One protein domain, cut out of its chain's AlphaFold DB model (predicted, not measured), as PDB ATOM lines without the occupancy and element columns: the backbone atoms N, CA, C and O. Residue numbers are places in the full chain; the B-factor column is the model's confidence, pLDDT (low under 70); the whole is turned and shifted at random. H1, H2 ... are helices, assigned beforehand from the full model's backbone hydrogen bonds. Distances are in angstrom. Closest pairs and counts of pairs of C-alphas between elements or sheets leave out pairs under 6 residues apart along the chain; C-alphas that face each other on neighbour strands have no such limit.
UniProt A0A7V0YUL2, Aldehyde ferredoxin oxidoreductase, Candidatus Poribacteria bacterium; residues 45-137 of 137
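What this domain is: This is residues 45 to 137 of the 137 residues of the protein "Aldehyde ferredoxin oxidoreductase" of Candidatus Poribacteria bacterium (UniProt A0A7V0YUL2). One long helix, H3, makes a spine, with the short helices H1 and H2 near its first half and H4 slanting back from its far end, amid long loops. The printed part has 93 residues with four named helices, H1 to H4 in chain order, and no named strand; its class is all helix, though under half of the residues, 44 of the 93, are in named helices. It is compact, with a radius of gyration of the C-alphas of 12.8 A, and spans 35 by 30 by 23 A.

How they stand to each other: Start at H1, residues 53 to 60, which only just touches residues 104 to 108 of H3, residues 102 to 120, with 3 pairs of C-alphas within 8 A; the closest, Ser 53 and Phe 108, are 6.7 A apart. H2, residues 74 to 80, is close to H3 but not clearly touching. H4, residues 126 to 135, touches no helix. Each O i to N i+4 pair is within hydrogen-bond range in H1 and H3, 1 of 3 in H2, with 0 of 4 O i to N i+3 pairs, and 3 of 6 in H4.

Where its parts are: Find C-alpha 53 at (91.378, 67.451, 25.390), where H1 begins. H3 runs 26.8 A; H4 ends at (83.252, 56.840, 47.769), C-alpha 135.

The domain as a whole: The printed part has no cut. Residues 61 to 73 and 81 to 101 are long links. Residues 78 to 85 and 128 to 137 have pLDDT under 70.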
ATOM      1  N   MET A  45     100.620  75.060  32.788       92.94
ATOM      2  CA  MET A  45     101.682  74.045  32.931       92.94
ATOM      3  C   MET A  45     101.248  72.622  32.501       92.94
ATOM      4  O   MET A  45     101.554  71.627  33.161       92.94
ATOM      5  N   HIS A  46     100.503  72.496  31.402       91.50
ATOM      6  CA  HIS A  46     100.104  71.204  30.846       91.50
ATOM      7  C   HIS A  46     100.278  71.179  29.332       91.50
ATOM      8  O   HIS A  46      99.745  72.032  28.627       91.50
ATOM      9  N   GLU A  47     100.991  70.159  28.858       91.12
ATOM     10  CA  GLU A  47     101.346  69.970  27.454       91.12
ATOM     11  C   GLU A  47     100.168  69.377  26.649       91.12
ATOM     12  O   GLU A  47      99.848  68.196  26.825       91.12
ATOM     13  N   PRO A  48      99.520  70.147  25.750       91.31
ATOM     14  CA  PRO A  48      98.350  69.684  25.002       91.31
ATOM     15  C   PRO A  48      98.681  68.621  23.941       91.31
ATOM     16  O   PRO A  48      97.793  67.881  23.521       91.31
ATOM     17  N   ARG A  49      99.949  68.478  23.520       91.31
ATOM     18  CA  ARG A  49     100.360  67.400  22.597       91.31
ATOM     19  C   ARG A  49     100.215  66.010  23.216       91.31
ATOM     20  O   ARG A  49      99.959  65.061  22.483       91.31
ATOM     21  N   GLY A  50     100.363  65.909  24.539       90.88
ATOM     22  CA  GLY A  50     100.189  64.669  25.300       90.88
ATOM     23  C   GLY A  50      98.841  64.555  26.011       90.88
ATOM     24  O   GLY A  50      98.624  63.564  26.692       90.88
ATOM     25  N   LYS A  51      97.968  65.566  25.905       91.06
ATOM     26  CA  LYS A  51      96.620  65.613  26.494       91.06
ATOM     27  C   LYS A  51      95.685  66.354  25.547       91.06
ATOM     28  O   LYS A  51      95.521  67.573  25.650       91.06
ATOM     29  N   ARG A  52      95.144  65.635  24.563       91.75
ATOM     30  CA  ARG A  52      94.460  66.246  23.421       91.75
ATOM     31  C   ARG A  52      93.177  66.982  23.796       91.75
ATOM     32  O   ARG A  52      92.846  67.948  23.110       91.75
ATOM     33  N   SER A  53      92.520  66.659  24.915       91.06
ATOM     34  CA  SER A  53      91.378  67.451  25.390       91.06
ATOM     35  C   SER A  53      91.753  68.902  25.710       91.06
ATOM     36  O   SER A  53      90.935  69.805  25.528       91.06
ATOM     37  N   LEU A  54      93.003  69.156  26.115       93.25
ATOM     38  CA  LEU A  54      93.485  70.508  26.402       93.25
ATOM     39  C   LEU A  54      93.621  71.366  25.148       93.25
ATOM     40  O   LEU A  54      93.517  72.585  25.245       93.25
ATOM     41  N   VAL A  55      93.798  70.758  23.968       93.44
ATOM     42  CA  VAL A  55      93.771  71.499  22.697       93.44
ATOM     43  C   VAL A  55      92.428  72.211  22.553       93.44
ATOM     44  O   VAL A  55      92.392  73.402  22.241       93.44
ATOM     45  N   TYR A  56      91.329  71.508  22.841       92.69
ATOM     46  CA  TYR A  56      89.986  72.077  22.804       92.69
ATOM     47  C   TYR A  56      89.772  73.093  23.923       92.69
ATOM     48  O   TYR A  56      89.300  74.193  23.642       92.69
ATOM     49  N   ALA A  57      90.177  72.772  25.158       93.31
ATOM     50  CA  ALA A  57      90.044  73.676  26.304       93.31
ATOM     51  C   ALA A  57      90.717  75.029  26.035       93.31
ATOM     52  O   ALA A  57      90.081  76.075  26.134       93.31
ATOM     53  N   TYR A  58      91.981  75.010  25.605       95.06
ATOM     54  CA  TYR A  58      92.740  76.234  25.366       95.06
ATOM     55  C   TYR A  58      92.217  77.019  24.165       95.06
ATOM     56  O   TYR A  58      92.164  78.244  24.219       95.06
ATOM     57  N   SER A  59      91.822  76.334  23.087       93.50
ATOM     58  CA  SER A  59      91.373  76.998  21.855       93.50
ATOM     59  C   SER A  59      89.980  77.618  21.996       93.50
ATOM     60  O   SER A  59      89.728  78.717  21.489       93.50
ATOM     61  N   LEU A  60      89.066  76.916  22.674       92.75
ATOM     62  CA  LEU A  60      87.653  77.285  22.755       92.75
ATOM     63  C   LEU A  60      87.322  78.157  23.967       92.75
ATOM     64  O   LEU A  60      86.339  78.892  23.897       92.75
ATOM     65  N   SER A  61      88.139  78.137  25.026       92.94
ATOM     66  CA  SER A  61      87.914  78.955  26.224       92.94
ATOM     67  C   SER A  61      87.687  80.436  25.876       92.94
ATOM     68  O   SER A  61      88.458  81.010  25.090       92.94
ATOM     69  N   PRO A  62      86.660  81.094  26.443       91.56
ATOM     70  CA  PRO A  62      86.389  82.505  26.198       91.56
ATOM     71  C   PRO A  62      87.460  83.423  26.807       91.56
ATOM     72  O   PRO A  62      87.658  84.525  26.301       91.56
ATOM     73  N   THR A  63      88.180  82.970  27.837       91.94
ATOM     74  CA  THR A  63      89.184  83.755  28.579       91.94
ATOM     75  C   THR A  63      90.621  83.528  28.097       91.94
ATOM     76  O   THR A  63      91.533  84.217  28.545       91.94
ATOM     77  N   GLY A  64      90.834  82.612  27.146       94.31
ATOM     78  CA  GLY A  64      92.155  82.238  26.637       94.31
ATOM     79  C   GLY A  64      92.633  80.899  27.195       94.31
ATOM     80  O   GLY A  64      91.825  80.079  27.614       94.31
ATOM     81  N   ALA A  65      93.936  80.624  27.157       94.31
ATOM     82  CA  ALA A  65      94.454  79.317  27.556       94.31
ATOM     83  C   ALA A  65      94.247  79.046  29.059       94.31
ATOM     84  O   ALA A  65      95.036  79.485  29.891       94.31
ATOM     85  N   ASP A  66      93.204  78.286  29.395       90.88
ATOM     86  CA  ASP A  66      92.887  77.898  30.767       90.88
ATOM     87  C   ASP A  66      92.597  76.392  30.865       90.88
ATOM     88  O   ASP A  66      91.832  75.816  30.091       90.88
ATOM     89  N   HIS A  67      93.233  75.741  31.838       89.25
ATOM     90  CA  HIS A  67      93.055  74.321  32.150       89.25
ATOM     91  C   HIS A  67      91.834  74.063  33.048       89.25
ATOM     92  O   HIS A  67      91.419  72.916  33.253       89.25
ATOM     93  N   MET A  68      91.251  75.124  33.603       88.25
ATOM     94  CA  MET A  68      90.055  75.036  34.425       88.25
ATOM     95  C   MET A  68      88.765  74.940  33.610       88.25
ATOM     96  O   MET A  68      87.753  74.541  34.176       88.25
ATOM     97  N   GLU A  69      88.841  75.180  32.299       84.88
ATOM     98  CA  GLU A  69      87.706  75.211  31.372       84.88
ATOM     99  C   GLU A  69      87.063  73.839  31.099       84.88
ATOM    100  O   GLU A  69      85.888  73.750  30.755       84.88
ATOM    101  N   ALA A  70      87.835  72.754  31.200       82.81
ATOM    102  CA  ALA A  70      87.343  71.394  30.978       82.81
ATOM    103  C   ALA A  70      88.233  70.351  31.669       82.81
ATOM    104  O   ALA A  70      89.354  70.663  32.101       82.81
ATOM    105  N   PRO A  71      87.779  69.100  31.879       81.88
ATOM    106  CA  PRO A  71      88.622  68.060  32.461       81.88
ATOM    107  C   PRO A  71      89.757  67.628  31.534       81.88
ATOM    108  O   PRO A  71      89.654  67.633  30.308       81.88
ATOM    109  N   HIS A  72      90.861  67.227  32.157       86.75
ATOM    110  CA  HIS A  72      91.997  66.637  31.460       86.75
ATOM    111  C   HIS A  72      91.663  65.210  31.029       86.75
ATOM    112  O   HIS A  72      90.899  64.530  31.714       86.75
ATOM    113  N   ASP A  73      92.332  64.727  29.984       85.00
ATOM    114  CA  ASP A  73      92.142  63.380  29.435       85.00
ATOM    115  C   ASP A  73      92.232  62.238  30.451       85.00
ATOM    116  O   ASP A  73      91.516  61.256  30.311       85.00
ATOM    117  N   VAL A  74      93.010  62.394  31.528       81.31
ATOM    118  CA  VAL A  74      93.101  61.399  32.613       81.31
ATOM    119  C   VAL A  74      91.718  61.062  33.189       81.31
ATOM    120  O   VAL A  74      91.444  59.919  33.528       81.31
ATOM    121  N   PHE A  75      90.805  62.037  33.260       77.31
ATOM    122  CA  PHE A  75      89.433  61.797  33.723       77.31
ATOM    123  C   PHE A  75      88.570  61.052  32.697       77.31
ATOM    124  O   PHE A  75      87.563  60.459  33.078       77.31
ATOM    125  N   PHE A  76      88.943  61.099  31.417       81.06
ATOM    126  CA  PHE A  76      88.263  60.397  30.331       81.06
ATOM    127  C   PHE A  76      88.812  58.984  30.134       81.06
ATOM    128  O   PHE A  76      88.054  58.097  29.771       81.06
ATOM    129  N   GLU A  77      90.091  58.736  30.411       78.00
ATOM    130  CA  GLU A  77      90.655  57.380  30.390       78.00
ATOM    131  C   GLU A  77      90.183  56.544  31.576       78.00
ATOM    132  O   GLU A  77      89.814  55.380  31.418       78.00
ATOM    133  N   LEU A  78      90.113  57.162  32.760       68.38
ATOM    134  CA  LEU A  78      89.622  56.525  33.983       68.38
ATOM    135  C   LEU A  78      88.106  56.262  33.966       68.38
ATOM    136  O   LEU A  78      87.575  55.751  34.948       68.38
ATOM    137  N   ALA A  79      87.408  56.572  32.868       59.09
ATOM    138  CA  ALA A  79      85.979  56.306  32.733       59.09
ATOM    139  C   ALA A  79      85.620  54.809  32.663       59.09
ATOM    140  O   ALA A  79      84.461  54.461  32.841       59.09
ATOM    141  N   ASN A  80      86.609  53.921  32.493       51.69
ATOM    142  CA  ASN A  80      86.421  52.468  32.597       51.69
ATOM    143  C   ASN A  80      86.421  51.932  34.040       51.69
ATOM    144  O   ASN A  80      86.183  50.742  34.237       51.69
ATOM    145  N   ALA A  81      86.718  52.759  35.046       56.38
ATOM    146  CA  ALA A  81      86.563  52.367  36.441       56.38
ATOM    147  C   ALA A  81      85.107  52.603  36.865       56.38
ATOM    148  O   ALA A  81      84.577  53.701  36.669       56.38
ATOM    149  N   GLU A  82      84.461  51.591  37.449       51.66
ATOM    150  CA  GLU A  82      83.151  51.758  38.087       51.66
ATOM    151  C   GLU A  82      83.176  53.008  38.994       51.66
ATOM    152  O   GLU A  82      84.090  53.189  39.800       51.66
ATOM    153  N   ASN A  83      82.188  53.898  38.843       55.75
ATOM    154  CA  ASN A  83      82.026  55.137  39.622       55.75
ATOM    155  C   ASN A  83      83.092  56.235  39.415       55.75
ATOM    156  O   ASN A  83      83.558  56.848  40.380       55.75
ATOM    157  N   HIS A  84      83.452  56.562  38.172       68.44
ATOM    158  CA  HIS A  84      84.238  57.772  37.906       68.44
ATOM    159  C   HIS A  84      83.371  59.051  37.931       68.44
ATOM    160  O   HIS A  84      82.155  59.033  37.738       68.44
ATOM    161  N   ALA A  85      84.010  60.207  38.141       68.56
ATOM    162  CA  ALA A  85      83.316  61.457  38.472       68.56
ATOM    163  C   ALA A  85      82.373  62.027  37.397       68.56
ATOM    164  O   ALA A  85      81.627  62.966  37.668       68.56
ATOM    165  N   LEU A  86      82.417  61.478  36.182       77.12
ATOM    166  CA  LEU A  86      81.620  61.928  35.045       77.12
ATOM    167  C   LEU A  86      80.523  60.922  34.653       77.12
ATOM    168  O   LEU A  86      79.728  61.227  33.765       77.12
ATOM    169  N   SER A  87      80.411  59.769  35.329       78.88
ATOM    170  CA  SER A  87      79.339  58.795  35.067       78.88
ATOM    171  C   SER A  87      77.924  59.379  35.191       78.88
ATOM    172  O   SER A  87      77.093  59.035  34.353       78.88
ATOM    173  N   PRO A  88      77.616  60.302  36.134       80.38
ATOM    174  CA  PRO A  88      76.290  60.926  36.197       80.38
ATOM    175  C   PRO A  88      75.909  61.740  34.951       80.38
ATOM    176  O   PRO A  88      74.729  61.994  34.734       80.38
ATOM    177  N   LEU A  89      76.885  62.137  34.127       81.00
ATOM    178  CA  LEU A  89      76.649  62.794  32.836       81.00
ATOM    179  C   LEU A  89      76.434  61.795  31.684       81.00
ATOM    180  O   LEU A  89      76.346  62.202  30.528       81.00
ATOM    181  N   GLY A  90      76.400  60.488  31.968       82.44
ATOM    182  CA  GLY A  90      76.328  59.432  30.956       82.44
ATOM    183  C   GLY A  90      77.643  59.200  30.204       82.44
ATOM    184  O   GLY A  90      77.648  58.556  29.158       82.44
ATOM    185  N   LEU A  91      78.766  59.727  30.705       82.94
ATOM    186  CA  LEU A  91      80.089  59.587  30.089       82.94
ATOM    187  C   LEU A  91      80.803  58.320  30.579       82.94
ATOM    188  O   LEU A  91      81.880  58.419  31.141       82.94
ATOM    189  N   THR A  92      80.206  57.144  30.396       79.44
ATOM    190  CA  THR A  92      80.640  55.877  31.026       79.44
ATOM    191  C   THR A  92      81.718  55.103  30.270       79.44
ATOM    192  O   THR A  92      82.134  54.038  30.712       79.44
ATOM    193  N   GLU A  93      82.131  55.575  29.099       81.75
ATOM    194  CA  GLU A  93      83.117  54.881  28.275       81.75
ATOM    195  C   GLU A  93      84.455  55.609  28.312       81.75
ATOM    196  O   GLU A  93      84.494  56.839  28.183       81.75
ATOM    197  N   SER A  94      85.561  54.861  28.375       84.69
ATOM    198  CA  SER A  94      86.870  55.484  28.226       84.69
ATOM    199  C   SER A  94      87.077  56.101  26.850       84.69
ATOM    200  O   SER A  94      86.565  55.636  25.821       84.69
ATOM    201  N   VAL A  95      87.858  57.178  26.849       87.94
ATOM    202  CA  VAL A  95      88.365  57.819  25.640       87.94
ATOM    203  C   VAL A  95      89.871  57.961  25.769       87.94
ATOM    204  O   VAL A  95      90.341  58.636  26.684       87.94
ATOM    205  N   ASP A  96      90.599  57.376  24.821       89.56
ATOM    206  CA  ASP A  96      92.057  57.463  24.721       89.56
ATOM    207  C   ASP A  96      92.548  58.919  24.754       89.56
ATOM    208  O   ASP A  96      91.923  59.808  24.168       89.56
ATOM    209  N   THR A  97      93.649  59.195  25.457       88.88
ATOM    210  CA  THR A  97      94.197  60.554  25.612       88.88
ATOM    211  C   THR A  97      94.587  61.229  24.298       88.88
ATOM    212  O   THR A  97      94.549  62.460  24.207       88.88
ATOM    213  N   LEU A  98      94.991  60.462  23.287       91.25
ATOM    214  CA  LEU A  98      95.440  60.975  21.996       91.25
ATOM    215  C   LEU A  98      94.316  61.032  20.955       91.25
ATOM    216  O   LEU A  98      94.510  61.644  19.901       91.25
ATOM    217  N   ASP A  99      93.147  60.461  21.254       92.00
ATOM    218  CA  ASP A  99      91.982  60.537  20.380       92.00
ATOM    219  C   ASP A  99      91.494  61.984  20.200       92.00
ATOM    220  O   ASP A  99      91.386  62.769  21.145       92.00
ATOM    221  N   MET A 100      91.155  62.317  18.956       91.38
ATOM    222  CA  MET A 100      90.557  63.589  18.536       91.38
ATOM    223  C   MET A 100      89.221  63.369  17.809       91.38
ATOM    224  O   MET A 100      88.672  64.304  17.230       91.38
ATOM    225  N   GLY A 101      88.699  62.140  17.815       93.06
ATOM    226  CA  GLY A 101      87.472  61.773  17.129       93.06
ATOM    227  C   GLY A 101      86.195  62.336  17.770       93.06
ATOM    228  O   GLY A 101      86.218  62.976  18.828       93.06
ATOM    229  N   PRO A 102      85.030  62.057  17.157       92.94
ATOM    230  CA  PRO A 102      83.733  62.549  17.627       92.94
ATOM    231  C   PRO A 102      83.420  62.171  19.078       92.94
ATOM    232  O   PRO A 102      82.786  62.947  19.793       92.94
ATOM    233  N   LYS A 103      83.895  61.004  19.535       90.06
ATOM    234  CA  LYS A 103      83.729  60.550  20.920       90.06
ATOM    235  C   LYS A 103      84.423  61.498  21.898       90.06
ATOM    236  O   LYS A 103      83.777  61.965  22.833       90.06
ATOM    237  N   LYS A 104      85.691  61.859  21.647       91.00
ATOM    238  CA  LYS A 104      86.415  62.853  22.455       91.00
ATOM    239  C   LYS A 104      85.697  64.196  22.481       91.00
ATOM    240  O   LYS A 104      85.535  64.768  23.554       91.00
ATOM    241  N   ILE A 105      85.250  64.680  21.321       92.31
ATOM    242  CA  ILE A 105      84.568  65.976  21.203       92.31
ATOM    243  C   ILE A 105      83.276  65.978  22.025       92.31
ATOM    244  O   ILE A 105      83.048  66.899  22.808       92.31
ATOM    245  N   LYS A 106      82.458  64.926  21.904       91.19
ATOM    246  CA  LYS A 106      81.230  64.761  22.687       91.19
ATOM    247  C   LYS A 106      81.536  64.809  24.185       91.19
ATOM    248  O   LYS A 106      80.972  65.639  24.893       91.19
ATOM    249  N   THR A 107      82.463  63.973  24.652       89.56
ATOM    250  CA  THR A 107      82.867  63.914  26.064       89.56
ATOM    251  C   THR A 107      83.376  65.267  26.566       89.56
ATOM    252  O   THR A 107      82.981  65.706  27.644       89.56
ATOM    253  N   PHE A 108      84.191  65.962  25.768       91.50
ATOM    254  CA  PHE A 108      84.692  67.295  26.090       91.50
ATOM    255  C   PHE A 108      83.558  68.317  26.260       91.50
ATOM    256  O   PHE A 108      83.553  69.039  27.251       91.50
ATOM    257  N   ILE A 109      82.587  68.360  25.340       91.94
ATOM    258  CA  ILE A 109      81.477  69.327  25.388       91.94
ATOM    259  C   ILE A 109      80.633  69.132  26.649       91.94
ATOM    260  O   ILE A 109      80.405  70.096  27.374       91.94
ATOM    261  N   TYR A 110      80.213  67.900  26.948       90.56
ATOM    262  CA  TYR A 110      79.414  67.624  28.150       90.56
ATOM    263  C   TYR A 110      80.183  67.944  29.435       90.56
ATOM    264  O   TYR A 110      79.633  68.524  30.370       90.56
ATOM    265  N   ALA A 111      81.469  67.598  29.483       88.31
ATOM    266  CA  ALA A 111      82.300  67.874  30.643       88.31
ATOM    267  C   ALA A 111      82.551  69.381  30.839       88.31
ATOM    268  O   ALA A 111      82.524  69.864  31.969       88.31
ATOM    269  N   LYS A 112      82.731  70.133  29.747       90.81
ATOM    270  CA  LYS A 112      82.826  71.596  29.773       90.81
ATOM    271  C   LYS A 112      81.522  72.243  30.246       90.81
ATOM    272  O   LYS A 112      81.566  73.132  31.084       90.81
ATOM    273  N   GLN A 113      80.364  71.775  29.775       91.00
ATOM    274  CA  GLN A 113      79.062  72.286  30.228       91.00
ATOM    275  C   GLN A 113      78.873  72.136  31.743       91.00
ATOM    276  O   GLN A 113      78.290  73.013  32.378       91.00
ATOM    277  N   LEU A 114      79.390  71.054  32.336       87.75
ATOM    278  CA  LEU A 114      79.396  70.892  33.789       87.75
ATOM    279  C   LEU A 114      80.281  71.944  34.475       87.75
ATOM    280  O   LEU A 114      79.842  72.559  35.445       87.75
ATOM    281  N   ASP A 115      81.501  72.165  33.981       88.44
ATOM    282  CA  ASP A 115      82.406  73.178  34.540       88.44
ATOM    283  C   ASP A 115      81.817  74.605  34.386       88.44
ATOM    284  O   ASP A 115      81.844  75.390  35.336       88.44
ATOM    285  N   ASP A 116      81.170  74.912  33.256       90.81
ATOM    286  CA  ASP A 116      80.460  76.179  33.013       90.81
ATOM    287  C   ASP A 116      79.260  76.368  33.956       90.81
ATOM    288  O   ASP A 116      79.040  77.457  34.502       90.81
ATOM    289  N   PHE A 117      78.491  75.301  34.195       90.50
ATOM    290  CA  PHE A 117      77.406  75.310  35.173       90.50
ATOM    291  C   PHE A 117      77.943  75.629  36.572       90.50
ATOM    292  O   PHE A 117      77.371  76.462  37.271       90.50
ATOM    293  N   TYR A 118      79.076  75.034  36.956       89.56
ATOM    294  CA  TYR A 118      79.695  75.239  38.268       89.56
ATOM    295  C   TYR A 118      80.171  76.676  38.446       89.56
ATOM    296  O   TYR A 118      79.897  77.284  39.482       89.56
ATOM    297  N   ASN A 119      80.799  77.239  37.412       90.50
ATOM    298  CA  ASN A 119      81.172  78.649  37.379       90.50
ATOM    299  C   ASN A 119      79.945  79.564  37.532       90.50
ATOM    300  O   ASN A 119      80.018  80.571  38.233       90.50
ATOM    301  N   SER A 120      78.802  79.189  36.946       93.56
ATOM    302  CA  SER A 120      77.559  79.973  37.010       93.56
ATOM    303  C   SER A 120      76.908  79.973  38.398       93.56
ATOM    304  O   SER A 120      76.351  80.985  38.813       93.56
ATOM    305  N   ILE A 121      76.994  78.864  39.139       94.50
ATOM    306  CA  ILE A 121      76.444  78.752  40.506       94.50
ATOM    307  C   ILE A 121      77.475  79.069  41.603       94.50
ATOM    308  O   ILE A 121      77.190  78.894  42.786       94.50
ATOM    309  N   GLY A 122      78.687  79.490  41.226       91.56
ATOM    310  CA  GLY A 122      79.780  79.774  42.158       91.56
ATOM    311  C   GLY A 122      80.303  78.540  42.901       91.56
ATOM    312  O   GLY A 122      80.960  78.668  43.936       91.56
ATOM    313  N   MET A 123      80.018  77.334  42.404       89.50
ATOM    314  CA  MET A 123      80.483  76.106  43.033       89.50
ATOM    315  C   MET A 123      81.926  75.822  42.625       89.50
ATOM    316  O   MET A 123      82.278  75.777  41.449       89.50
ATOM    317  N   CYS A 124      82.775  75.556  43.615       86.94
ATOM    318  CA  CYS A 124      84.146  75.156  43.349       86.94
ATOM    319  C   CYS A 124      84.178  73.823  42.595       86.94
ATOM    320  O   CYS A 124      83.737  72.801  43.109       86.94
ATOM    321  N   ARG A 125      84.815  73.799  41.423       79.00
ATOM    322  CA  ARG A 125      85.039  72.597  40.606       79.00
ATOM    323  C   ARG A 125      85.590  71.386  41.379       79.00
ATOM    324  O   ARG A 125      85.377  70.239  40.994       79.00
ATOM    325  N   ARG A 126      86.325  71.603  42.476       74.25
ATOM    326  CA  ARG A 126      86.868  70.494  43.280       74.25
ATOM    327  C   ARG A 126      85.807  69.718  44.062       74.25
ATOM    328  O   ARG A 126      86.098  68.594  44.455       74.25
ATOM    329  N   THR A 127      84.601  70.250  44.257       71.19
ATOM    330  CA  THR A 127      83.553  69.581  45.045       71.19
ATOM    331  C   THR A 127      83.139  68.243  44.431       71.19
ATOM    332  O   THR A 127      83.142  67.235  45.135       71.19
ATOM    333  N   TYR A 128      82.888  68.184  43.119       65.75
ATOM    334  CA  TYR A 128      82.542  66.918  42.464       65.75
ATOM    335  C   TYR A 128      83.757  66.030  42.204       65.75
ATOM    336  O   TYR A 128      83.636  64.817  42.277       65.75
ATOM    337  N   ARG A 129      84.954  66.594  41.991       56.31
ATOM    338  CA  ARG A 129      86.185  65.788  41.869       56.31
ATOM    339  C   ARG A 129      86.522  65.018  43.152       56.31
ATOM    340  O   ARG A 129      87.007  63.893  43.066       56.31
ATOM    341  N   THR A 130      86.260  65.595  44.326       48.41
ATOM    342  CA  THR A 130      86.563  64.969  45.624       48.41
ATOM    343  C   THR A 130      85.472  64.001  46.087       48.41
ATOM    344  O   THR A 130      85.794  62.997  46.722       48.41
ATOM    345  N   PHE A 131      84.203  64.232  45.730       44.88
ATOM    346  CA  PHE A 131      83.090  63.371  46.157       44.88
ATOM    347  C   PHE A 131      83.251  61.903  45.717       44.88
ATOM    348  O   PHE A 131      82.855  60.992  46.440       44.88
ATOM    349  N   PHE A 132      83.901  61.659  44.575       45.94
ATOM    350  CA  PHE A 132      84.175  60.302  44.086       45.94
ATOM    351  C   PHE A 132      85.432  59.668  44.697       45.94
ATOM    352  O   PHE A 132      85.483  58.454  44.855       45.94
ATOM    353  N   HIS A 133      86.417  60.467  45.123       43.12
ATOM    354  CA  HIS A 133      87.590  59.950  45.846       43.12
ATOM    355  C   HIS A 133      87.242  59.442  47.255       43.12
ATOM    356  O   HIS A 133      87.951  58.595  47.785       43.12
ATOM    357  N   ILE A 134      86.160  59.955  47.855       42.75
ATOM    358  CA  ILE A 134      85.671  59.518  49.173       42.75
ATOM    359  C   ILE A 134      84.830  58.239  49.062       42.75
ATOM    360  O   ILE A 134      84.887  57.411  49.959       42.75
ATOM    361  N   LYS A 135      84.079  58.047  47.968       41.34
ATOM    362  CA  LYS A 135      83.252  56.840  47.769       41.34
ATOM    363  C   LYS A 135      84.030  55.588  47.343       41.34
ATOM    364  O   LYS A 135      83.487  54.499  47.462       41.34
ATOM    365  N   ASN A 136      85.268  55.743  46.872       41.66
ATOM    366  CA  ASN A 136      86.151  54.640  46.469       41.66
ATOM    367  C   ASN A 136      87.245  54.337  47.520       41.66
ATOM    368  O   ASN A 136      88.309  53.826  47.167       41.66
ATOM    369  N   ARG A 137      87.014  54.687  48.794       39.59
ATOM    370  CA  ARG A 137      87.813  54.252  49.949       39.59
ATOM    371  C   ARG A 137      86.970  53.428  50.904       39.59
ATOM    372  O   ARG A 137      85.781  53.776  51.062       39.59
TER     373      ARG A 137